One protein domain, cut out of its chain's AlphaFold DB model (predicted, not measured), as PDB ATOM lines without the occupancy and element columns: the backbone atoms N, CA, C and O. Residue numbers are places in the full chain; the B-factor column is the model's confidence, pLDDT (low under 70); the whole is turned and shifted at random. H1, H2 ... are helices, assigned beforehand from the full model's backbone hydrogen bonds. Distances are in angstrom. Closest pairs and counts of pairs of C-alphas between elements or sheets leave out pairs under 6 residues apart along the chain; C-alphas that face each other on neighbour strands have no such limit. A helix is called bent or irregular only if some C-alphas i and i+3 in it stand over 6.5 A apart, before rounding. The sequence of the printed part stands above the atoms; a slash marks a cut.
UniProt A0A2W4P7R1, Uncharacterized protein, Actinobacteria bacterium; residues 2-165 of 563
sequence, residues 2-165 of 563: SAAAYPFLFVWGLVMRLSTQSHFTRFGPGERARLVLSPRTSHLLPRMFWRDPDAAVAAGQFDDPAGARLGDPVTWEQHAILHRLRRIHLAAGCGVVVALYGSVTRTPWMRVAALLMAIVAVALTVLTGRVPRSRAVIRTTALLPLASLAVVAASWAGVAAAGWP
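What this domain is: This is residues 2 to 165 of the 563 residues of an uncharacterized protein of Actinobacteria bacterium (UniProt A0A2W4P7R1). Three long helices or arms, H6, H7 and H8b, stand side by side as an up-and-down bundle with H6 between the other two, and H2, H3 and the short arm H8a gather beside the first half of H6. H4, H5 and the looping residues 59 to 72 make a loose head beyond that end, while H1 reaches back along the bundle with a gap between, and its residues 5 to 12 stick out with residues 2 to 4. The printed part has 164 residues with eight named helices, H1 to H8 in order, and no named strand: all helix. It is compact, with a radius of gyration of the C-alphas of 17.5 A, yet elongated, spanning 57 by 32 by 28 A.

How they stand to each other: H1, residues 5 to 19, touches H2, residues 29 to 37, with residues 16 to 17 alone, about perpendicular at 86 degrees; the closest C-alphas, of Met 16 and Arg 32, are 6.7 A apart. H3, residues 41 to 44, touches H8a, residues 135 to 142, the closest C-alphas being those of Thr 41 and Ala 142, 5.6 A. H4, residues 53 to 58, touches no helix but is near H3; H5, residues 73 to 76, touches no helix. H6, residues 80 to 105, touches H2 with residues 83 to 87 alone, about perpendicular at 77 degrees; the closest C-alphas are those of Val 36 and Arg 87, 6.3 A. H6 and H7, residues 108 to 130, form a helical hairpin at a shallow tilt of 17 degrees, opposite ways; the closest C-alphas are those of Gly 95 and Ala 114, 4.5 A. H8, residues 135 to 162, was assigned as one helix by its hydrogen bonds but is bent: C-alphas 142 and 145 are 7.2 A apart, and its arms H8a and H8b, residues 145 to 162, stand at a steep tilt of 47 degrees. H8b touches H6 at a shallow tilt of 13 degrees, the same way; the closest C-alphas are those of Ala 91 and Ser 148, 5.5 A. Every O i to N i+4 pair is within hydrogen-bond range in H1, H2, H4, H6, H8a and H8b, and 18 of 19 in H7; H3 and H5 are too short for such a pair.

Where its parts are: H1 begins at C-alpha 5, (0.930, -24.962, 64.901), and is 21.1 A long. H6 begins at C-alpha 80, (3.356, -7.680, 37.574), and is 37.8 A long; H7 is 33.0 A. H8b, 25.5 A, ends at C-alpha 162, (3.425, -41.708, 60.274).

The domain as a whole: The C-alphas farthest apart, of Gly 71 and Gly 163, are 58.5 A apart. The printed part has no cut; the link from H4 to H5 is long, 14 residues. Mean pLDDT of the printed part is 75.2; 45 residues are under 70, among them 2 to 26 and 95 to 107.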
ATOM      1  N   SER A   2      -2.242 -27.889  68.974       35.00
ATOM      2  CA  SER A   2      -0.911 -28.301  69.443       35.00
ATOM      3  C   SER A   2       0.106 -27.161  69.314       35.00
ATOM      4  O   SER A   2       0.090 -26.446  68.311       35.00
ATOM      5  N   ALA A   3       1.037 -27.043  70.267       35.06
ATOM      6  CA  ALA A   3       2.130 -26.057  70.270       35.06
ATOM      7  C   ALA A   3       2.943 -26.006  68.951       35.06
ATOM      8  O   ALA A   3       3.527 -24.978  68.623       35.06
ATOM      9  N   ALA A   4       2.906 -27.073  68.143       41.09
ATOM     10  CA  ALA A   4       3.512 -27.154  66.813       41.09
ATOM     11  C   ALA A   4       2.856 -26.272  65.721       41.09
ATOM     12  O   ALA A   4       3.491 -25.998  64.706       41.09
ATOM     13  N   ALA A   5       1.612 -25.803  65.896       35.69
ATOM     14  CA  ALA A   5       0.930 -24.962  64.901       35.69
ATOM     15  C   ALA A   5       1.359 -23.482  64.969       35.69
ATOM     16  O   ALA A   5       1.299 -22.762  63.971       35.69
ATOM     17  N   TYR A   6       1.821 -23.029  66.137       37.03
ATOM     18  CA  TYR A   6       2.195 -21.634  66.382       37.03
ATOM     19  C   TYR A   6       3.396 -21.152  65.553       37.03
ATOM     20  O   TYR A   6       3.283 -20.083  64.954       37.03
ATOM     21  N   PRO A   7       4.507 -21.907  65.427       40.69
ATOM     22  CA  PRO A   7       5.635 -21.502  64.590       40.69
ATOM     23  C   PRO A   7       5.244 -21.367  63.117       40.69
ATOM     24  O   PRO A   7       5.635 -20.404  62.464       40.69
ATOM     25  N   PHE A   8       4.422 -22.289  62.606       44.09
ATOM     26  CA  PHE A   8       3.948 -22.253  61.224       44.09
ATOM     27  C   PHE A   8       3.056 -21.037  60.965       44.09
ATOM     28  O   PHE A   8       3.318 -20.282  60.034       44.09
ATOM     29  N   LEU A   9       2.049 -20.793  61.810       42.06
ATOM     30  CA  LEU A   9       1.145 -19.646  61.666       42.06
ATOM     31  C   LEU A   9       1.867 -18.303  61.856       42.06
ATOM     32  O   LEU A   9       1.546 -17.333  61.170       42.06
ATOM     33  N   PHE A  10       2.870 -18.253  62.735       42.12
ATOM     34  CA  PHE A  10       3.711 -17.076  62.948       42.12
ATOM     35  C   PHE A  10       4.602 -16.782  61.735       42.12
ATOM     36  O   PHE A  10       4.564 -15.672  61.201       42.12
ATOM     37  N   VAL A  11       5.349 -17.779  61.245       46.12
ATOM     38  CA  VAL A  11       6.178 -17.651  60.032       46.12
ATOM     39  C   VAL A  11       5.300 -17.310  58.826       46.12
ATOM     40  O   VAL A  11       5.650 -16.436  58.037       46.12
ATOM     41  N   TRP A  12       4.116 -17.912  58.722       52.00
ATOM     42  CA  TRP A  12       3.139 -17.648  57.668       52.00
ATOM     43  C   TRP A  12       2.606 -16.212  57.682       52.00
ATOM     44  O   TRP A  12       2.684 -15.509  56.672       52.00
ATOM     45  N   GLY A  13       2.102 -15.746  58.830       50.41
ATOM     46  CA  GLY A  13       1.617 -14.375  58.993       50.41
ATOM     47  C   GLY A  13       2.707 -13.341  58.703       50.41
ATOM     48  O   GLY A  13       2.437 -12.289  58.117       50.41
ATOM     49  N   LEU A  14       3.957 -13.671  59.030       51.34
ATOM     50  CA  LEU A  14       5.115 -12.814  58.818       51.34
ATOM     51  C   LEU A  14       5.582 -12.791  57.351       51.34
ATOM     52  O   LEU A  14       5.783 -11.707  56.804       51.34
ATOM     53  N   VAL A  15       5.652 -13.940  56.668       51.53
ATOM     54  CA  VAL A  15       5.932 -14.033  55.218       51.53
ATOM     55  C   VAL A  15       4.869 -13.287  54.408       51.53
ATOM     56  O   VAL A  15       5.197 -12.525  53.493       51.53
ATOM     57  N   MET A  16       3.592 -13.430  54.775       57.03
ATOM     58  CA  MET A  16       2.497 -12.682  54.152       57.03
ATOM     59  C   MET A  16       2.649 -11.181  54.368       57.03
ATOM     60  O   MET A  16       2.497 -10.406  53.423       57.03
ATOM     61  N   ARG A  17       2.998 -10.747  55.583       57.81
ATOM     62  CA  ARG A  17       3.185  -9.327  55.904       57.81
ATOM     63  C   ARG A  17       4.360  -8.713  55.145       57.81
ATOM     64  O   ARG A  17       4.195  -7.634  54.580       57.81
ATOM     65  N   LEU A  18       5.503  -9.392  55.086       54.34
ATOM     66  CA  LEU A  18       6.739  -8.873  54.488       54.34
ATOM     67  C   LEU A  18       6.718  -8.897  52.960       54.34
ATOM     68  O   LEU A  18       7.123  -7.930  52.311       54.34
ATOM     69  N   SER A  19       6.158  -9.954  52.369       55.38
ATOM     70  CA  SER A  19       5.994 -10.026  50.914       55.38
ATOM     71  C   SER A  19       5.091  -8.909  50.383       55.38
ATOM     72  O   SER A  19       5.318  -8.436  49.272       55.38
ATOM     73  N   THR A  20       4.138  -8.421  51.186       59.59
ATOM     74  CA  THR A  20       3.132  -7.419  50.789       59.59
ATOM     75  C   THR A  20       3.323  -6.029  51.410       59.59
ATOM     76  O   THR A  20       2.524  -5.134  51.148       59.59
ATOM     77  N   GLN A  21       4.370  -5.812  52.216       56.69
ATOM     78  CA  GLN A  21       4.627  -4.539  52.909       56.69
ATOM     79  C   GLN A  21       5.059  -3.386  51.989       56.69
ATOM     80  O   GLN A  21       5.034  -2.241  52.418       56.69
ATOM     81  N   SER A  22       5.420  -3.674  50.740       49.59
ATOM     82  CA  SER A  22       5.944  -2.698  49.778       49.59
ATOM     83  C   SER A  22       4.902  -2.152  48.803       49.59
ATOM     84  O   SER A  22       5.269  -1.686  47.729       49.59
ATOM     85  N   HIS A  23       3.612  -2.312  49.090       53.84
ATOM     86  CA  HIS A  23       2.597  -1.655  48.281       53.84
ATOM     87  C   HIS A  23       2.382  -0.242  48.787       53.84
ATOM     88  O   HIS A  23       2.118  -0.035  49.969       53.84
ATOM     89  N   PHE A  24       2.489   0.706  47.860       60.06
ATOM     90  CA  PHE A  24       2.292   2.137  48.091       60.06
ATOM     91  C   PHE A  24       0.911   2.434  48.695       60.06
ATOM     92  O   PHE A  24       0.740   3.377  49.456       60.06
ATOM     93  N   THR A  25      -0.054   1.543  48.453       60.53
ATOM     94  CA  THR A  25      -1.347   1.490  49.138       60.53
ATOM     95  C   THR A  25      -1.331   0.473  50.279       60.53
ATOM     96  O   THR A  25      -0.996  -0.699  50.070       60.53
ATOM     97  N   ARG A  26      -1.777   0.875  51.476       65.50
ATOM     98  CA  ARG A  26      -1.950  -0.050  52.609       65.50
ATOM     99  C   ARG A  26      -2.953  -1.146  52.247       65.50
ATOM    100  O   ARG A  26      -4.121  -0.861  52.013       65.50
ATOM    101  N   PHE A  27      -2.504  -2.400  52.254       71.19
ATOM    102  CA  PHE A  27      -3.391  -3.548  52.066       71.19
ATOM    103  C   PHE A  27      -3.886  -4.138  53.372       71.19
ATOM    104  O   PHE A  27      -3.091  -4.434  54.277       71.19
ATOM    105  N   GLY A  28      -5.195  -4.388  53.410       76.12
ATOM    106  CA  GLY A  28      -5.828  -5.173  54.460       76.12
ATOM    107  C   GLY A  28      -5.420  -6.655  54.390       76.12
ATOM    108  O   GLY A  28      -4.962  -7.125  53.343       76.12
ATOM    109  N   PRO A  29      -5.602  -7.435  55.472       72.81
ATOM    110  CA  PRO A  29      -5.207  -8.849  55.517       72.81
ATOM    111  C   PRO A  29      -5.768  -9.697  54.360       72.81
ATOM    112  O   PRO A  29      -5.032 -10.472  53.749       72.81
ATOM    113  N   GLY A  30      -7.040  -9.501  53.990       78.81
ATOM    114  CA  GLY A  30      -7.672 -10.237  52.888       78.81
ATOM    115  C   GLY A  30      -7.111  -9.892  51.501       78.81
ATOM    116  O   GLY A  30      -7.026 -10.753  50.628       78.81
ATOM    117  N   GLU A  31      -6.675  -8.652  51.284       78.62
ATOM    118  CA  GLU A  31      -6.033  -8.240  50.028       78.62
ATOM    119  C   GLU A  31      -4.629  -8.829  49.902       78.62
ATOM    120  O   GLU A  31      -4.255  -9.313  48.834       78.62
ATOM    121  N   ARG A  32      -3.885  -8.875  51.014       77.88
ATOM    122  CA  ARG A  32      -2.578  -9.543  51.076       77.88
ATOM    123  C   ARG A  32      -2.706 -11.024  50.731       77.88
ATOM    124  O   ARG A  32      -1.955 -11.520  49.895       77.88
ATOM    125  N   ALA A  33      -3.707 -11.700  51.297       78.94
ATOM    126  CA  ALA A  33      -4.004 -13.089  50.963       78.94
ATOM    127  C   ALA A  33      -4.349 -13.257  49.474       78.94
ATOM    128  O   ALA A  33      -3.821 -14.157  48.823       78.94
ATOM    129  N   ARG A  34      -5.167 -12.365  48.894       83.44
ATOM    130  CA  ARG A  34      -5.503 -12.411  47.458       83.44
ATOM    131  C   ARG A  34      -4.274 -12.276  46.559       83.44
ATOM    132  O   ARG A  34      -4.138 -13.045  45.612       83.44
ATOM    133  N   LEU A  35      -3.366 -11.357  46.868       79.69
ATOM    134  CA  LEU A  35      -2.150 -11.139  46.077       79.69
ATOM    135  C   LEU A  35      -1.224 -12.348  46.036       79.69
ATOM    136  O   LEU A  35      -0.576 -12.601  45.016       79.69
ATOM    137  N   VAL A  36      -1.158 -13.078  47.145       77.50
ATOM    138  CA  VAL A  36      -0.234 -14.200  47.286       77.50
ATOM    139  C   VAL A  36      -0.874 -15.522  46.873       77.50
ATOM    140  O   VAL A  36      -0.201 -16.336  46.257       77.50
ATOM    141  N   LEU A  37      -2.158 -15.737  47.166       82.12
ATOM    142  CA  LEU A  37      -2.792 -17.057  47.078       82.12
ATOM    143  C   LEU A  37      -3.860 -17.171  45.998       82.12
ATOM    144  O   LEU A  37      -4.261 -18.279  45.656       82.12
ATOM    145  N   SER A  38      -4.381 -16.056  45.483       88.56
ATOM    146  CA  SER A  38      -5.530 -16.150  44.593       88.56
ATOM    147  C   SER A  38      -5.152 -16.777  43.249       88.56
ATOM    148  O   SER A  38      -4.215 -16.298  42.610       88.56
ATOM    149  N   PRO A  39      -5.936 -17.746  42.745       92.00
ATOM    150  CA  PRO A  39      -5.667 -18.392  41.463       92.00
ATOM    151  C   PRO A  39      -6.002 -17.497  40.262       92.00
ATOM    152  O   PRO A  39      -5.734 -17.863  39.121       92.00
ATOM    153  N   ARG A  40      -6.608 -16.324  40.494       91.88
ATOM    154  CA  ARG A  40      -6.968 -15.382  39.433       91.88
ATOM    155  C   ARG A  40      -5.719 -14.707  38.879       91.88
ATOM    156  O   ARG A  40      -4.930 -14.138  39.634       91.88
ATOM    157  N   THR A  41      -5.590 -14.710  37.555       90.19
ATOM    158  CA  THR A  41      -4.487 -14.056  36.841       90.19
ATOM    159  C   THR A  41      -4.506 -12.539  37.017       90.19
ATOM    160  O   THR A  41      -3.442 -11.940  37.110       90.19
ATOM    161  N   SER A  42      -5.682 -11.921  37.172       89.12
ATOM    162  CA  SER A  42      -5.800 -10.482  37.453       89.12
ATOM    163  C   SER A  42      -5.132 -10.070  38.769       89.12
ATOM    164  O   SER A  42      -4.618  -8.966  38.870       89.12
ATOM    165  N   HIS A  43      -5.037 -10.963  39.759       89.12
ATOM    166  CA  HIS A  43      -4.342 -10.686  41.022       89.12
ATOM    167  C   HIS A  43      -2.810 -10.852  40.941       89.12
ATOM    168  O   HIS A  43      -2.130 -10.710  41.961       89.12
ATOM    169  N   LEU A  44      -2.260 -11.183  39.765       88.56
ATOM    170  CA  LEU A  44      -0.828 -11.024  39.473       88.56
ATOM    171  C   LEU A  44      -0.488  -9.590  39.055       88.56
ATOM    172  O   LEU A  44       0.680  -9.216  39.083       88.56
ATOM    173  N   LEU A  45      -1.489  -8.806  38.661       88.06
ATOM    174  CA  LEU A  45      -1.316  -7.419  38.265       88.06
ATOM    175  C   LEU A  45      -1.370  -6.492  39.488       88.06
ATOM    176  O   LEU A  45      -1.980  -6.846  40.512       88.06
ATOM    177  N   PRO A  46      -0.795  -5.280  39.381       83.38
ATOM    178  CA  PRO A  46      -1.053  -4.218  40.342       83.38
ATOM    179  C   PRO A  46      -2.554  -3.976  40.531       83.38
ATOM    180  O   PRO A  46      -3.354  -4.141  39.610       83.38
ATOM    181  N   ARG A  47      -2.944  -3.556  41.742       82.94
ATOM    182  CA  ARG A  47      -4.355  -3.426  42.154       82.94
ATOM    183  C   ARG A  47      -5.206  -2.595  41.193       82.94
ATOM    184  O   ARG A  47      -6.369  -2.931  40.980       82.94
ATOM    185  N   MET A  48      -4.637  -1.534  40.625       84.12
ATOM    186  CA  MET A  48      -5.328  -0.649  39.679       84.12
ATOM    187  C   MET A  48      -5.837  -1.378  38.425       84.12
ATOM    188  O   MET A  48      -6.861  -0.994  37.879       84.12
ATOM    189  N   PHE A  49      -5.204  -2.489  38.040       87.44
ATOM    190  CA  PHE A  49      -5.556  -3.275  36.856       87.44
ATOM    191  C   PHE A  49      -6.427  -4.505  37.155       87.44
ATOM    192  O   PHE A  49      -6.688  -5.324  36.279       87.44
ATOM    193  N   TRP A  50      -6.893  -4.695  38.394       88.06
ATOM    194  CA  TRP A  50      -7.699  -5.881  38.723       88.06
ATOM    195  C   TRP A  50      -9.059  -5.904  38.024       88.06
ATOM    196  O   TRP A  50      -9.589  -6.988  37.780       88.06
ATOM    197  N   ARG A  51      -9.634  -4.722  37.763       88.56
ATOM    198  CA  ARG A  51     -10.929  -4.565  37.085       88.56
ATOM    199  C   ARG A  51     -10.802  -4.613  35.566       88.56
ATOM    200  O   ARG A  51     -11.724  -5.095  34.924       88.56
ATOM    201  N   ASP A  52      -9.668  -4.165  35.039       88.06
ATOM    202  CA  ASP A  52      -9.361  -4.150  33.611       88.06
ATOM    203  C   ASP A  52      -7.953  -4.726  33.363       88.06
ATOM    204  O   ASP A  52      -6.956  -3.995  33.339       88.06
ATOM    205  N   PRO A  53      -7.840  -6.063  33.251       84.19
ATOM    206  CA  PRO A  53      -6.568  -6.722  32.974       84.19
ATOM    207  C   PRO A  53      -6.027  -6.452  31.566       84.19
ATOM    208  O   PRO A  53      -4.818  -6.573  31.365       84.19
ATOM    209  N   ASP A  54      -6.887  -6.108  30.604       84.88
ATOM    210  CA  ASP A  54      -6.483  -5.881  29.215       84.88
ATOM    211  C   ASP A  54      -5.741  -4.545  29.082       84.88
ATOM    212  O   ASP A  54      -4.691  -4.488  28.434       84.88
ATOM    213  N   ALA A  55      -6.171  -3.515  29.823       85.06
ATOM    214  CA  ALA A  55      -5.401  -2.280  29.985       85.06
ATOM    215  C   ALA A  55      -3.991  -2.525  30.552       85.06
ATOM    216  O   ALA A  55      -3.042  -1.832  30.189       85.06
ATOM    217  N   ALA A  56      -3.815  -3.543  31.398       82.31
ATOM    218  CA  ALA A  56      -2.502  -3.899  31.938       82.31
ATOM    219  C   ALA A  56      -1.570  -4.488  30.872       82.31
ATOM    220  O   ALA A  56      -0.365  -4.244  30.889       82.31
ATOM    221  N   VAL A  57      -2.125  -5.278  29.949       78.44
ATOM    222  CA  VAL A  57      -1.370  -5.839  28.823       78.44
ATOM    223  C   VAL A  57      -0.945  -4.724  27.872       78.44
ATOM    224  O   VAL A  57       0.210  -4.711  27.453       78.44
ATOM    225  N   ALA A  58      -1.839  -3.774  27.584       79.06
ATOM    226  CA  ALA A  58      -1.517  -2.590  26.788       79.06
ATOM    227  C   ALA A  58      -0.428  -1.726  27.450       79.06
ATOM    228  O   ALA A  58       0.477  -1.255  26.771       79.06
ATOM    229  N   ALA A  59      -0.465  -1.595  28.779       79.88
ATOM    230  CA  ALA A  59       0.538  -0.883  29.570       79.88
ATOM    231  C   ALA A  59       1.845  -1.673  29.803       79.88
ATOM    232  O   ALA A  59       2.651  -1.278  30.640       79.88
ATOM    233  N   GLY A  60       2.053  -2.818  29.139       81.31
ATOM    234  CA  GLY A  60       3.309  -3.574  29.236       81.31
ATOM    235  C   GLY A  60       3.599  -4.170  30.620       81.31
ATOM    236  O   GLY A  60       4.729  -4.539  30.912       81.31
ATOM    237  N   GLN A  61       2.597  -4.332  31.490       83.50
ATOM    238  CA  GLN A  61       2.787  -4.695  32.908       83.50
ATOM    239  C   GLN A  61       3.446  -6.058  33.163       83.50
ATOM    240  O   GLN A  61       3.892  -6.348  34.278       83.50
ATOM    241  N   PHE A  62       3.453  -6.926  32.152       81.38
ATOM    242  CA  PHE A  62       4.107  -8.229  32.211       81.38
ATOM    243  C   PHE A  62       5.538  -8.215  31.685       81.38
ATOM    244  O   PHE A  62       6.232  -9.210  31.899       81.38
ATOM    245  N   ASP A  63       5.951  -7.147  31.007       80.81
ATOM    246  CA  ASP A  63       7.273  -7.043  30.411       80.81
ATOM    247  C   ASP A  63       8.348  -7.009  31.495       80.81
ATOM    248  O   ASP A  63       8.102  -6.630  32.642       80.81
ATOM    249  N   ASP A  64       9.534  -7.499  31.147       78.00
ATOM    250  CA  ASP A  64      10.663  -7.488  32.065       78.00
ATOM    251  C   ASP A  64      11.290  -6.085  32.053       78.00
ATOM    252  O   ASP A  64      11.815  -5.681  31.013       78.00
ATOM    253  N   PRO A  65      11.262  -5.331  33.170       78.88
ATOM    254  CA  PRO A  65      11.934  -4.034  33.252       78.88
ATOM    255  C   PRO A  65      13.470  -4.163  33.255       78.88
ATOM    256  O   PRO A  65      14.178  -3.154  33.293       78.88
ATOM    257  N   ALA A  66      14.025  -5.382  33.236       74.56
ATOM    258  CA  ALA A  66      15.461  -5.600  33.147       74.56
ATOM    259  C   ALA A  66      16.069  -4.914  31.910       74.56
ATOM    260  O   ALA A  66      15.803  -5.278  30.769       74.56
ATOM    261  N   GLY A  67      16.960  -3.952  32.160       75.81
ATOM    262  CA  GLY A  67      17.628  -3.165  31.119       75.81
ATOM    263  C   GLY A  67      17.133  -1.724  31.012       75.81
ATOM    264  O   GLY A  67      17.813  -0.928  30.368       75.81
ATOM    265  N   ALA A  68      16.029  -1.385  31.683       86.12
ATOM    266  CA  ALA A  68      15.571  -0.011  31.819       86.12
ATOM    267  C   ALA A  68      16.588   0.856  32.581       86.12
ATOM    268  O   ALA A  68      17.303   0.391  33.480       86.12
ATOM    269  N   ARG A  69      16.659   2.127  32.190       90.25
ATOM    270  CA  ARG A  69      17.527   3.168  32.749       90.25
ATOM    271  C   ARG A  69      16.742   4.052  33.716       90.25
ATOM    272  O   ARG A  69      15.515   4.027  33.750       90.25
ATOM    273  N   LEU A  70      17.444   4.867  34.501       89.81
ATOM    274  CA  LEU A  70      16.830   5.757  35.496       89.81
ATOM    275  C   LEU A  70      15.833   6.754  34.893       89.81
ATOM    276  O   LEU A  70      14.895   7.132  35.585       89.81
ATOM    277  N   GLY A  71      16.031   7.177  33.644       88.62
ATOM    278  CA  GLY A  71      15.105   8.076  32.949       88.62
ATOM    279  C   GLY A  71      13.867   7.385  32.371       88.62
ATOM    280  O   GLY A  71      12.916   8.070  32.011       88.62
ATOM    281  N   ASP A  72      13.843   6.053  32.288       90.12
ATOM    282  CA  ASP A  72      12.730   5.343  31.659       90.12
ATOM    283  C   ASP A  72      11.536   5.235  32.631       90.12
ATOM    284  O   ASP A  72      11.716   4.727  33.745       90.12
ATOM    285  N   PRO A  73      10.304   5.595  32.213       87.38
ATOM    286  CA  PRO A  73       9.094   5.457  33.038       87.38
ATOM    287  C   PRO A  73       8.888   4.061  33.605       87.38
ATOM    288  O   PRO A  73       8.588   3.883  34.789       87.38
ATOM    289  N   VAL A  74       9.187   3.054  32.786       86.19
ATOM    290  CA  VAL A  74       9.092   1.646  33.162       86.19
ATOM    291  C   VAL A  74       9.946   1.307  34.393       86.19
ATOM    292  O   VAL A  74       9.605   0.386  35.123       86.19
ATOM    293  N   THR A  75      11.019   2.041  34.702       87.38
ATOM    294  CA  THR A  75      11.824   1.788  35.909       87.38
ATOM    295  C   THR A  75      11.011   2.032  37.180       87.38
ATOM    296  O   THR A  75      11.097   1.240  38.122       87.38
ATOM    297  N   TRP A  76      10.200   3.089  37.203       86.94
ATOM    298  CA  TRP A  76       9.532   3.598  38.406       86.94
ATOM    299  C   TRP A  76       8.087   3.128  38.562       86.94
ATOM    300  O   TRP A  76       7.491   3.296  39.624       86.94
ATOM    301  N   GLU A  77       7.531   2.488  37.540       80.88
ATOM    302  CA  GLU A  77       6.184   1.934  37.585       80.88
ATOM    303  C   GLU A  77       6.071   0.678  38.468       80.88
ATOM    304  O   GLU A  77       7.036  -0.022  38.796       80.88
ATOM    305  N   GLN A  78       4.838   0.364  38.878       80.06
ATOM    306  CA  GLN A  78       4.529  -0.943  39.458       80.06
ATOM    307  C   GLN A  78       4.510  -2.003  38.358       80.06
ATOM    308  O   GLN A  78       3.975  -1.748  37.289       80.06
ATOM    309  N   HIS A  79       5.021  -3.201  38.661       83.00
ATOM    310  CA  HIS A  79       5.132  -4.308  37.704       83.00
ATOM    311  C   HIS A  79       4.480  -5.590  38.197       83.00
ATOM    312  O   HIS A  79       4.620  -5.970  39.367       83.00
ATOM    313  N   ALA A  80       3.878  -6.347  37.277       86.50
ATOM    314  CA  ALA A  80       3.356  -7.680  37.574       86.50
ATOM    315  C   ALA A  80       4.474  -8.687  37.905       86.50
ATOM    316  O   ALA A  80       4.242  -9.663  38.632       86.50
ATOM    317  N   ILE A  81       5.707  -8.454  37.429       84.50
ATOM    318  CA  ILE A  81       6.860  -9.336  37.676       84.50
ATOM    319  C   ILE A  81       7.104  -9.564  39.171       84.50
ATOM    320  O   ILE A  81       7.377 -10.687  39.599       84.50
ATOM    321  N   LEU A  82       6.882  -8.538  39.994       81.69
ATOM    322  CA  LEU A  82       7.063  -8.621  41.436       81.69
ATOM    323  C   LEU A  82       6.113  -9.651  42.063       81.69
ATOM    324  O   LEU A  82       6.517 -10.452  42.907       81.69
ATOM    325  N   HIS A  83       4.852  -9.667  41.631       83.75
ATOM    326  CA  HIS A  83       3.850 -10.623  42.101       83.75
ATOM    327  C   HIS A  83       4.142 -12.047  41.636       83.75
ATOM    328  O   HIS A  83       3.969 -12.995  42.406       83.75
ATOM    329  N   ARG A  84       4.632 -12.198  40.405       87.19
ATOM    330  CA  ARG A  84       5.032 -13.495  39.847       87.19
ATOM    331  C   ARG A  84       6.191 -14.090  40.635       87.19
ATOM    332  O   ARG A  84       6.077 -15.204  41.146       87.19
ATOM    333  N   LEU A  85       7.258 -13.313  40.821       83.00
ATOM    334  CA  LEU A  85       8.430 -13.742  41.575       83.00
ATOM    335  C   LEU A  85       8.070 -14.090  43.024       83.00
ATOM    336  O   LEU A  85       8.534 -15.113  43.519       83.00
ATOM    337  N   ARG A  86       7.190 -13.325  43.690       81.62
ATOM    338  CA  ARG A  86       6.700 -13.658  45.046       81.62
ATOM    339  C   ARG A  86       6.083 -15.058  45.113       81.62
ATOM    340  O   ARG A  86       6.390 -15.812  46.031       81.62
ATOM    341  N   ARG A  87       5.225 -15.413  44.153       86.12
ATOM    342  CA  ARG A  87       4.549 -16.721  44.120       86.12
ATOM    343  C   ARG A  87       5.507 -17.861  43.799       86.12
ATOM    344  O   ARG A  87       5.408 -18.917  44.414       86.12
ATOM    345  N   ILE A  88       6.461 -17.627  42.900       84.50
ATOM    346  CA  ILE A  88       7.532 -18.583  42.594       84.50
ATOM    347  C   ILE A  88       8.399 -18.838  43.837       84.50
ATOM    348  O   ILE A  88       8.678 -19.989  44.159       84.50
ATOM    349  N   HIS A  89       8.762 -17.792  44.586       77.19
ATOM    350  CA  HIS A  89       9.538 -17.931  45.824       77.19
ATOM    351  C   HIS A  89       8.763 -18.669  46.916       77.19
ATOM    352  O   HIS A  89       9.329 -19.519  47.598       77.19
ATOM    353  N   LEU A  90       7.466 -18.378  47.065       76.88
ATOM    354  CA  LEU A  90       6.606 -19.118  47.985       76.88
ATOM    355  C   LEU A  90       6.594 -20.612  47.639       76.88
ATOM    356  O   LEU A  90       6.779 -21.443  48.520       76.88
ATOM    357  N   ALA A  91       6.433 -20.948  46.360       77.31
ATOM    358  CA  ALA A  91       6.441 -22.327  45.891       77.31
ATOM    359  C   ALA A  91       7.782 -23.024  46.131       77.31
ATOM    360  O   ALA A  91       7.805 -24.150  46.618       77.31
ATOM    361  N   ALA A  92       8.896 -22.339  45.860       71.56
ATOM    362  CA  ALA A  92      10.228 -22.848  46.168       71.56
ATOM    363  C   ALA A  92      10.375 -23.141  47.672       71.56
ATOM    364  O   ALA A  92      10.811 -24.227  48.046       71.56
ATOM    365  N   GLY A  93       9.926 -22.224  48.538       67.12
ATOM    366  CA  GLY A  93       9.909 -22.426  49.988       67.12
ATOM    367  C   GLY A  93       9.030 -23.603  50.427       67.12
ATOM    368  O   GLY A  93       9.447 -24.410  51.253       67.12
ATOM    369  N   CYS A  94       7.841 -23.761  49.839       70.75
ATOM    370  CA  CYS A  94       6.994 -24.933  50.067       70.75
ATOM    371  C   CYS A  94       7.692 -26.231  49.635       70.75
ATOM    372  O   CYS A  94       7.636 -27.214  50.367       70.75
ATOM    373  N   GLY A  95       8.388 -26.230  48.496       66.56
ATOM    374  CA  GLY A  95       9.144 -27.385  48.006       66.56
ATOM    375  C   GLY A  95      10.240 -27.813  48.981       66.56
ATOM    376  O   GLY A  95      10.400 -29.003  49.235       66.56
ATOM    377  N   VAL A  96      10.922 -26.850  49.612       60.88
ATOM    378  CA  VAL A  96      11.885 -27.118  50.695       60.88
ATOM    379  C   VAL A  96      11.209 -27.799  51.886       60.88
ATOM    380  O   VAL A  96      11.711 -28.802  52.386       60.88
ATOM    381  N   VAL A  97      10.052 -27.303  52.330       61.78
ATOM    382  CA  VAL A  97       9.301 -27.918  53.440       61.78
ATOM    383  C   VAL A  97       8.874 -29.347  53.097       61.78
ATOM    384  O   VAL A  97       9.024 -30.247  53.919       61.78
ATOM    385  N   VAL A  98       8.390 -29.580  51.876       62.31
ATOM    386  CA  VAL A  98       8.002 -30.916  51.398       62.31
ATOM    387  C   VAL A  98       9.214 -31.848  51.326       62.31
ATOM    388  O   VAL A  98       9.110 -33.000  51.740       62.31
ATOM    389  N   ALA A  99      10.373 -31.358  50.875       59.94
ATOM    390  CA  ALA A  99      11.615 -32.130  50.873       59.94
ATOM    391  C   ALA A  99      11.999 -32.569  52.293       59.94
ATOM    392  O   ALA A  99      12.334 -33.733  52.502       59.94
ATOM    393  N   LEU A 100      11.881 -31.662  53.271       59.66
ATOM    394  CA  LEU A 100      12.118 -31.959  54.685       59.66
ATOM    395  C   LEU A 100      11.109 -32.986  55.226       59.66
ATOM    396  O   LEU A 100      11.486 -33.941  55.895       59.66
ATOM    397  N   TYR A 101       9.819 -32.863  54.915       62.06
ATOM    398  CA  TYR A 101       8.831 -33.863  55.340       62.06
ATOM    399  C   TYR A 101       9.067 -35.232  54.695       62.06
ATOM    400  O   TYR A 101       9.027 -36.255  55.386       62.06
ATOM    401  N   GLY A 102       9.388 -35.266  53.401       59.94
ATOM    402  CA  GLY A 102       9.746 -36.486  52.681       59.94
ATOM    403  C   GLY A 102      11.047 -37.120  53.168       59.94
ATOM    404  O   GLY A 102      11.208 -38.341  53.088       59.94
ATOM    405  N   SER A 103      11.973 -36.322  53.705       57.12
ATOM    406  CA  SER A 103      13.195 -36.834  54.318       57.12
ATOM    407  C   SER A 103      12.915 -37.491  55.665       57.12
ATOM    408  O   SER A 103      13.386 -38.601  55.900       57.12
ATOM    409  N   VAL A 104      12.109 -36.842  56.511       57.53
ATOM    410  CA  VAL A 104      11.764 -37.329  57.855       57.53
ATOM    411  C   VAL A 104      10.902 -38.590  57.795       57.53
ATOM    412  O   VAL A 104      11.201 -39.575  58.461       57.53
ATOM    413  N   THR A 105       9.857 -38.584  56.967       60.59
ATOM    414  CA  THR A 105       8.888 -39.695  56.874       60.59
ATOM    415  C   THR A 105       9.321 -40.816  55.941       60.59
ATOM    416  O   THR A 105       8.674 -41.856  55.896       60.59
ATOM    417  N   ARG A 106      10.399 -40.611  55.172       61.97
ATOM    418  CA  ARG A 106      10.876 -41.538  54.131       61.97
ATOM    419  C   ARG A 106       9.833 -41.826  53.046       61.97
ATOM    420  O   ARG A 106       9.862 -42.881  52.422       61.97
ATOM    421  N   THR A 107       8.938 -40.879  52.788       64.38
ATOM    422  CA  THR A 107       7.845 -41.060  51.833       64.38
ATOM    423  C   THR A 107       8.294 -40.707  50.403       64.38
ATOM    424  O   THR A 107       8.567 -39.532  50.136       64.38
ATOM    425  N   PRO A 108       8.354 -41.664  49.450       73.56
ATOM    426  CA  PRO A 108       8.933 -41.428  48.120       73.56
ATOM    427  C   PRO A 108       8.220 -40.335  47.319       73.56
ATOM    428  O   PRO A 108       8.875 -39.500  46.692       73.56
ATOM    429  N   TRP A 109       6.886 -40.282  47.386       81.81
ATOM    430  CA  TRP A 109       6.109 -39.298  46.630       81.81
ATOM    431  C   TRP A 109       6.418 -37.858  47.057       81.81
ATOM    432  O   TRP A 109       6.431 -36.971  46.209       81.81
ATOM    433  N   MET A 110       6.737 -37.616  48.337       74.56
ATOM    434  CA  MET A 110       7.084 -36.278  48.834       74.56
ATOM    435  C   MET A 110       8.408 -35.789  48.231       74.56
ATOM    436  O   MET A 110       8.529 -34.624  47.864       74.56
ATOM    437  N   ARG A 111       9.394 -36.679  48.048       66.38
ATOM    438  CA  ARG A 111      10.680 -36.332  47.412       66.38
ATOM    439  C   ARG A 111      10.497 -35.970  45.941       66.38
ATOM    440  O   ARG A 111      11.015 -34.952  45.486       66.38
ATOM    441  N   VAL A 112       9.713 -36.776  45.223       75.81
ATOM    442  CA  VAL A 112       9.356 -36.509  43.823       75.81
ATOM    443  C   VAL A 112       8.594 -35.187  43.714       75.81
ATOM    444  O   VAL A 112       8.931 -34.356  42.875       75.81
ATOM    445  N   ALA A 113       7.626 -34.944  44.600       79.25
ATOM    446  CA  ALA A 113       6.869 -33.698  44.629       79.25
ATOM    447  C   ALA A 113       7.771 -32.477  44.878       79.25
ATOM    448  O   ALA A 113       7.666 -31.487  44.157       79.25
ATOM    449  N   ALA A 114       8.698 -32.555  45.837       68.75
ATOM    450  CA  ALA A 114       9.649 -31.482  46.106       68.75
ATOM    451  C   ALA A 114      10.558 -31.181  44.902       68.75
ATOM    452  O   ALA A 114      10.748 -30.013  44.552       68.75
ATOM    453  N   LEU A 115      11.077 -32.218  44.234       70.94
ATOM    454  CA  LEU A 115      11.895 -32.068  43.030       70.94
ATOM    455  C   LEU A 115      11.100 -31.423  41.887       70.94
ATOM    456  O   LEU A 115      11.573 -30.473  41.266       70.94
ATOM    457  N   LEU A 116       9.873 -31.889  41.644       81.50
ATOM    458  CA  LEU A 116       8.986 -31.304  40.637       81.50
ATOM    459  C   LEU A 116       8.693 -29.830  40.938       81.50
ATOM    460  O   LEU A 116       8.755 -29.001  40.035       81.50
ATOM    461  N   MET A 117       8.439 -29.473  42.199       79.00
ATOM    462  CA  MET A 117       8.238 -28.078  42.604       79.00
ATOM    463  C   MET A 117       9.480 -27.217  42.355       79.00
ATOM    464  O   MET A 117       9.344 -26.089  41.880       79.00
ATOM    465  N   ALA A 118      10.682 -27.738  42.621       70.75
ATOM    466  CA  ALA A 118      11.932 -27.042  42.330       70.75
ATOM    467  C   ALA A 118      12.122 -26.823  40.819       70.75
ATOM    468  O   ALA A 118      12.388 -25.699  40.393       70.75
ATOM    469  N   ILE A 119      11.905 -27.863  40.004       76.62
ATOM    470  CA  ILE A 119      11.968 -27.783  38.535       76.62
ATOM    471  C   ILE A 119      10.967 -26.748  38.015       76.62
ATOM    472  O   ILE A 119      11.333 -25.882  37.222       76.62
ATOM    473  N   VAL A 120       9.721 -26.790  38.492       86.62
ATOM    474  CA  VAL A 120       8.673 -25.841  38.095       86.62
ATOM    475  C   VAL A 120       9.036 -24.415  38.508       86.62
ATOM    476  O   VAL A 120       8.882 -23.500  37.702       86.62
ATOM    477  N   ALA A 121       9.554 -24.197  39.720       78.38
ATOM    478  CA  ALA A 121       9.972 -22.871  40.173       78.38
ATOM    479  C   ALA A 121      11.120 -22.301  39.319       78.38
ATOM    480  O   ALA A 121      11.061 -21.141  38.902       78.38
ATOM    481  N   VAL A 122      12.131 -23.116  39.000       73.94
ATOM    482  CA  VAL A 122      13.242 -22.730  38.112       73.94
ATOM    483  C   VAL A 122      12.736 -22.445  36.698       73.94
ATOM    484  O   VAL A 122      13.017 -21.377  36.152       73.94
ATOM    485  N   ALA A 123      11.933 -23.344  36.123       82.88
ATOM    486  CA  ALA A 123      11.364 -23.175  34.790       82.88
ATOM    487  C   ALA A 123      10.526 -21.894  34.702       82.88
ATOM    488  O   ALA A 123      10.721 -21.092  33.792       82.88
ATOM    489  N   LEU A 124       9.649 -21.640  35.677       89.44
ATOM    490  CA  LEU A 124       8.847 -20.418  35.723       89.44
ATOM    491  C   LEU A 124       9.698 -19.159  35.901       89.44
ATOM    492  O   LEU A 124       9.326 -18.123  35.360       89.44
ATOM    493  N   THR A 125      10.830 -19.229  36.604       82.94
ATOM    494  CA  THR A 125      11.761 -18.096  36.733       82.94
ATOM    495  C   THR A 125      12.369 -17.747  35.372       82.94
ATOM    496  O   THR A 125      12.315 -16.595  34.951       82.94
ATOM    497  N   VAL A 126      12.857 -18.747  34.630       81.25
ATOM    498  CA  VAL A 126      13.428 -18.559  33.281       81.25
ATOM    499  C   VAL A 126      12.367 -18.094  32.280       81.25
ATOM    500  O   VAL A 126      12.575 -17.133  31.537       81.25
ATOM    501  N   LEU A 127      11.205 -18.748  32.269       88.81
ATOM    502  CA  LEU A 127      10.099 -18.422  31.367       88.81
ATOM    503  C   LEU A 127       9.482 -17.053  31.676       88.81
ATOM    504  O   LEU A 127       8.922 -16.428  30.778       88.81
ATOM    505  N   THR A 128       9.611 -16.566  32.915       84.88
ATOM    506  CA  THR A 128       9.159 -15.227  33.304       84.88
ATOM    507  C   THR A 128       9.889 -14.122  32.559       84.88
ATOM    508  O   THR A 128       9.216 -13.180  32.156       84.88
ATOM    509  N   GLY A 129      11.192 -14.275  32.305       81.56
ATOM    510  CA  GLY A 129      11.964 -13.330  31.490       81.56
ATOM    511  C   GLY A 129      11.923 -13.621  29.984       81.56
ATOM    512  O   GLY A 129      11.985 -12.706  29.176       81.56
ATOM    513  N   ARG A 130      11.797 -14.894  29.570       85.44
ATOM    514  CA  ARG A 130      11.844 -15.285  28.141       85.44
ATOM    515  C   ARG A 130      10.526 -15.091  27.398       85.44
ATOM    516  O   ARG A 130      10.526 -14.679  26.245       85.44
ATOM    517  N   VAL A 131       9.411 -15.453  28.029       89.12
ATOM    518  CA  VAL A 131       8.064 -15.400  27.435       89.12
ATOM    519  C   VAL A 131       7.064 -14.817  28.444       89.12
ATOM    520  O   VAL A 131       6.083 -15.476  28.811       89.12
ATOM    521  N   PRO A 132       7.294 -13.576  28.920       85.19
ATOM    522  CA  PRO A 132       6.545 -12.973  30.024       85.19
ATOM    523  C   PRO A 132       5.026 -12.955  29.818       85.19
ATOM    524  O   PRO A 132       4.275 -13.145  30.773       85.19
ATOM    525  N   ARG A 133       4.586 -12.777  28.567       87.56
ATOM    526  CA  ARG A 133       3.176 -12.648  28.165       87.56
ATOM    527  C   ARG A 133       2.476 -13.990  27.904       87.56
ATOM    528  O   ARG A 133       1.296 -14.016  27.558       87.56
ATOM    529  N   SER A 134       3.173 -15.119  28.053       90.88
ATOM    530  CA  SER A 134       2.581 -16.437  27.815       90.88
ATOM    531  C   SER A 134       1.441 -16.717  28.798       90.88
ATOM    532  O   SER A 134       1.642 -16.783  30.013       90.88
ATOM    533  N   ARG A 135       0.236 -16.964  28.264       90.25
ATOM    534  CA  ARG A 135      -0.949 -17.325  29.063       90.25
ATOM    535  C   ARG A 135      -0.701 -18.562  29.924       90.25
ATOM    536  O   ARG A 135      -1.193 -18.617  31.048       90.25
ATOM    537  N   ALA A 136       0.065 -19.531  29.416       92.94
ATOM    538  CA  ALA A 136       0.426 -20.732  30.161       92.94
ATOM    539  C   ALA A 136       1.288 -20.378  31.378       92.94
ATOM    540  O   ALA A 136       0.946 -20.753  32.494       92.94
ATOM    541  N   VAL A 137       2.343 -19.577  31.193       92.69
ATOM    542  CA  VAL A 137       3.226 -19.156  32.291       92.69
ATOM    543  C   VAL A 137       2.443 -18.369  33.343       92.69
ATOM    544  O   VAL A 137       2.520 -18.692  34.524       92.69
ATOM    545  N   ILE A 138       1.632 -17.394  32.921       91.94
ATOM    546  CA  ILE A 138       0.820 -16.561  33.822       91.94
ATOM    547  C   ILE A 138      -0.164 -17.422  34.628       91.94
ATOM    548  O   ILE A 138      -0.235 -17.288  35.850       91.94
ATOM    549  N   ARG A 139      -0.901 -18.334  33.977       93.50
ATOM    550  CA  ARG A 139      -1.858 -19.228  34.656       93.50
ATOM    551  C   ARG A 139      -1.161 -20.185  35.617       93.50
ATOM    552  O   ARG A 139      -1.606 -20.318  36.754       93.50
ATOM    553  N   THR A 140      -0.050 -20.795  35.205       94.75
ATOM    554  CA  THR A 140       0.723 -21.693  36.069       94.75
ATOM    555  C   THR A 140       1.248 -20.942  37.289       94.75
ATOM    556  O   THR A 140       1.040 -21.397  38.408       94.75
ATOM    557  N   THR A 141       1.836 -19.750  37.120       93.25
ATOM    558  CA  THR A 141       2.260 -18.905  38.251       93.25
ATOM    559  C   THR A 141       1.083 -18.497  39.144       93.25
ATOM    560  O   THR A 141       1.249 -18.384  40.360       93.25
ATOM    561  N   ALA A 142      -0.110 -18.291  38.575       93.38
ATOM    562  CA  ALA A 142      -1.289 -17.923  39.349       93.38
ATOM    563  C   ALA A 142      -1.752 -19.054  40.286       93.38
ATOM    564  O   ALA A 142      -2.059 -18.791  41.448       93.38
ATOM    565  N   LEU A 143      -1.757 -20.295  39.789       95.12
ATOM    566  CA  LEU A 143      -2.191 -21.499  40.509       95.12
ATOM    567  C   LEU A 143      -1.127 -22.060  41.464       95.12
ATOM    568  O   LEU A 143      -1.463 -22.737  42.438       95.12
ATOM    569  N   LEU A 144       0.149 -21.762  41.200       91.69
ATOM    570  CA  LEU A 144       1.301 -22.343  41.887       91.69
ATOM    571  C   LEU A 144       1.231 -22.275  43.426       91.69
ATOM    572  O   LEU A 144       1.518 -23.296  44.052       91.69
ATOM    573  N   PRO A 145       0.832 -21.159  44.072       85.62
ATOM    574  CA  PRO A 145       0.734 -21.088  45.531       85.62
ATOM    575  C   PRO A 145      -0.239 -22.103  46.130       85.62
ATOM    576  O   PRO A 145       0.097 -22.761  47.110       85.62
ATOM    577  N   LEU A 146      -1.429 -22.257  45.537       88.06
ATOM    578  CA  LEU A 146      -2.443 -23.186  46.039       88.06
ATOM    579  C   LEU A 146      -1.998 -24.633  45.861       88.06
ATOM    580  O   LEU A 146      -2.111 -25.417  46.797       88.06
ATOM    581  N   ALA A 147      -1.437 -24.964  44.695       91.94
ATOM    582  CA  ALA A 147      -0.887 -26.292  44.444       91.94
ATOM    583  C   ALA A 147       0.238 -26.619  45.439       91.94
ATOM    584  O   ALA A 147       0.220 -27.666  46.079       91.94
ATOM    585  N   SER A 148       1.167 -25.682  45.647       81.06
ATOM    586  CA  SER A 148       2.293 -25.839  46.576       81.06
ATOM    587  C   SER A 148       1.830 -26.044  48.020       81.06
ATOM    588  O   SER A 148       2.340 -26.913  48.723       81.06
ATOM    589  N   LEU A 149       0.836 -25.271  48.465       81.56
ATOM    590  CA  LEU A 149       0.256 -25.408  49.801       81.56
ATOM    591  C   LEU A 149      -0.533 -26.704  49.975       81.56
ATOM    592  O   LEU A 149      -0.464 -27.301  51.045       81.56
ATOM    593  N   ALA A 150      -1.253 -27.154  48.946       85.19
ATOM    594  CA  ALA A 150      -1.949 -28.434  48.977       85.19
ATOM    595  C   ALA A 150      -0.956 -29.594  49.139       85.19
ATOM    596  O   ALA A 150      -1.184 -30.484  49.956       85.19
ATOM    597  N   VAL A 151       0.188 -29.544  48.444       83.06
ATOM    598  CA  VAL A 151       1.269 -30.531  48.605       83.06
ATOM    599  C   VAL A 151       1.868 -30.464  50.011       83.06
ATOM    600  O   VAL A 151       2.074 -31.510  50.626       83.06
ATOM    601  N   VAL A 152       2.103 -29.269  50.565       74.75
ATOM    602  CA  VAL A 152       2.564 -29.112  51.960       74.75
ATOM    603  C   VAL A 152       1.552 -29.699  52.943       74.75
ATOM    604  O   VAL A 152       1.950 -30.431  53.843       74.75
ATOM    605  N   ALA A 153       0.258 -29.427  52.768       75.56
ATOM    606  CA  ALA A 153      -0.800 -29.940  53.633       75.56
ATOM    607  C   ALA A 153      -0.916 -31.471  53.556       75.56
ATOM    608  O   ALA A 153      -0.974 -32.130  54.591       75.56
ATOM    609  N   ALA A 154      -0.869 -32.044  52.348       83.19
ATOM    610  CA  ALA A 154      -0.836 -33.492  52.146       83.19
ATOM    611  C   ALA A 154       0.416 -34.122  52.776       83.19
ATOM    612  O   ALA A 154       0.342 -35.177  53.403       83.19
ATOM    613  N   SER A 155       1.562 -33.445  52.662       74.00
ATOM    614  CA  SER A 155       2.819 -33.905  53.254       74.00
ATOM    615  C   SER A 155       2.753 -33.869  54.779       74.00
ATOM    616  O   SER A 155       3.137 -34.832  55.434       74.00
ATOM    617  N   TRP A 156       2.198 -32.798  55.350       74.44
ATOM    618  CA  TRP A 156       1.973 -32.663  56.786       74.44
ATOM    619  C   TRP A 156       1.023 -33.740  57.321       74.44
ATOM    620  O   TRP A 156       1.324 -34.354  58.340       74.44
ATOM    621  N   ALA A 157      -0.080 -34.018  56.620       76.44
ATOM    622  CA  ALA A 157      -0.996 -35.096  56.983       76.44
ATOM    623  C   ALA A 157      -0.290 -36.461  56.962       76.44
ATOM    624  O   ALA A 157      -0.449 -37.244  57.895       76.44
ATOM    625  N   GLY A 158       0.556 -36.712  55.955       77.06
ATOM    626  CA  GLY A 158       1.391 -37.913  55.889       77.06
ATOM    627  C   GLY A 158       2.363 -38.036  57.069       77.06
ATOM    628  O   GLY A 158       2.473 -39.108  57.656       77.06
ATOM    629  N   VAL A 159       3.015 -36.937  57.469       67.06
ATOM    630  CA  VAL A 159       3.889 -36.896  58.660       67.06
ATOM    631  C   VAL A 159       3.097 -37.170  59.935       67.06
ATOM    632  O   VAL A 159       3.526 -37.963  60.768       67.06
ATOM    633  N   ALA A 160       1.935 -36.534  60.088       70.56
ATOM    634  CA  ALA A 160       1.087 -36.710  61.258       70.56
ATOM    635  C   ALA A 160       0.597 -38.161  61.397       70.56
ATOM    636  O   ALA A 160       0.570 -38.676  62.513       70.56
ATOM    637  N   ALA A 161       0.270 -38.827  60.284       76.06
ATOM    638  CA  ALA A 161      -0.143 -40.231  60.278       76.06
ATOM    639  C   ALA A 161       1.023 -41.198  60.555       76.06
ATOM    640  O   ALA A 161       0.831 -42.207  61.224       76.06
ATOM    641  N   ALA A 162       2.228 -40.889  60.063       70.12
ATOM    642  CA  ALA A 162       3.425 -41.708  60.274       70.12
ATOM    643  C   ALA A 162       3.993 -41.618  61.705       70.12
ATOM    644  O   ALA A 162       4.815 -42.447  62.091       70.12
ATOM    645  N   GLY A 163       3.555 -40.629  62.490       62.75
ATOM    646  CA  GLY A 163       4.083 -40.337  63.818       62.75
ATOM    647  C   GLY A 163       5.332 -39.455  63.758       62.75
ATOM    648  O   GLY A 163       6.220 -39.631  62.922       62.75
ATOM    649  N   TRP A 164       5.407 -38.470  64.657       58.44
ATOM    650  CA  TRP A 164       6.592 -37.620  64.768       58.44
ATOM    651  C   TRP A 164       7.768 -38.433  65.322       58.44
ATOM    652  O   TRP A 164       7.574 -39.188  66.278       58.44
ATOM    653  N   PRO A 165       8.989 -38.273  64.779       49.84
ATOM    654  CA  PRO A 165      10.156 -38.937  65.342       49.84
ATOM    655  C   PRO A 165      10.371 -38.509  66.810       49.84
ATOM    656  O   PRO A 165      10.076 -37.357  67.157       49.84
TER     657      PRO A 165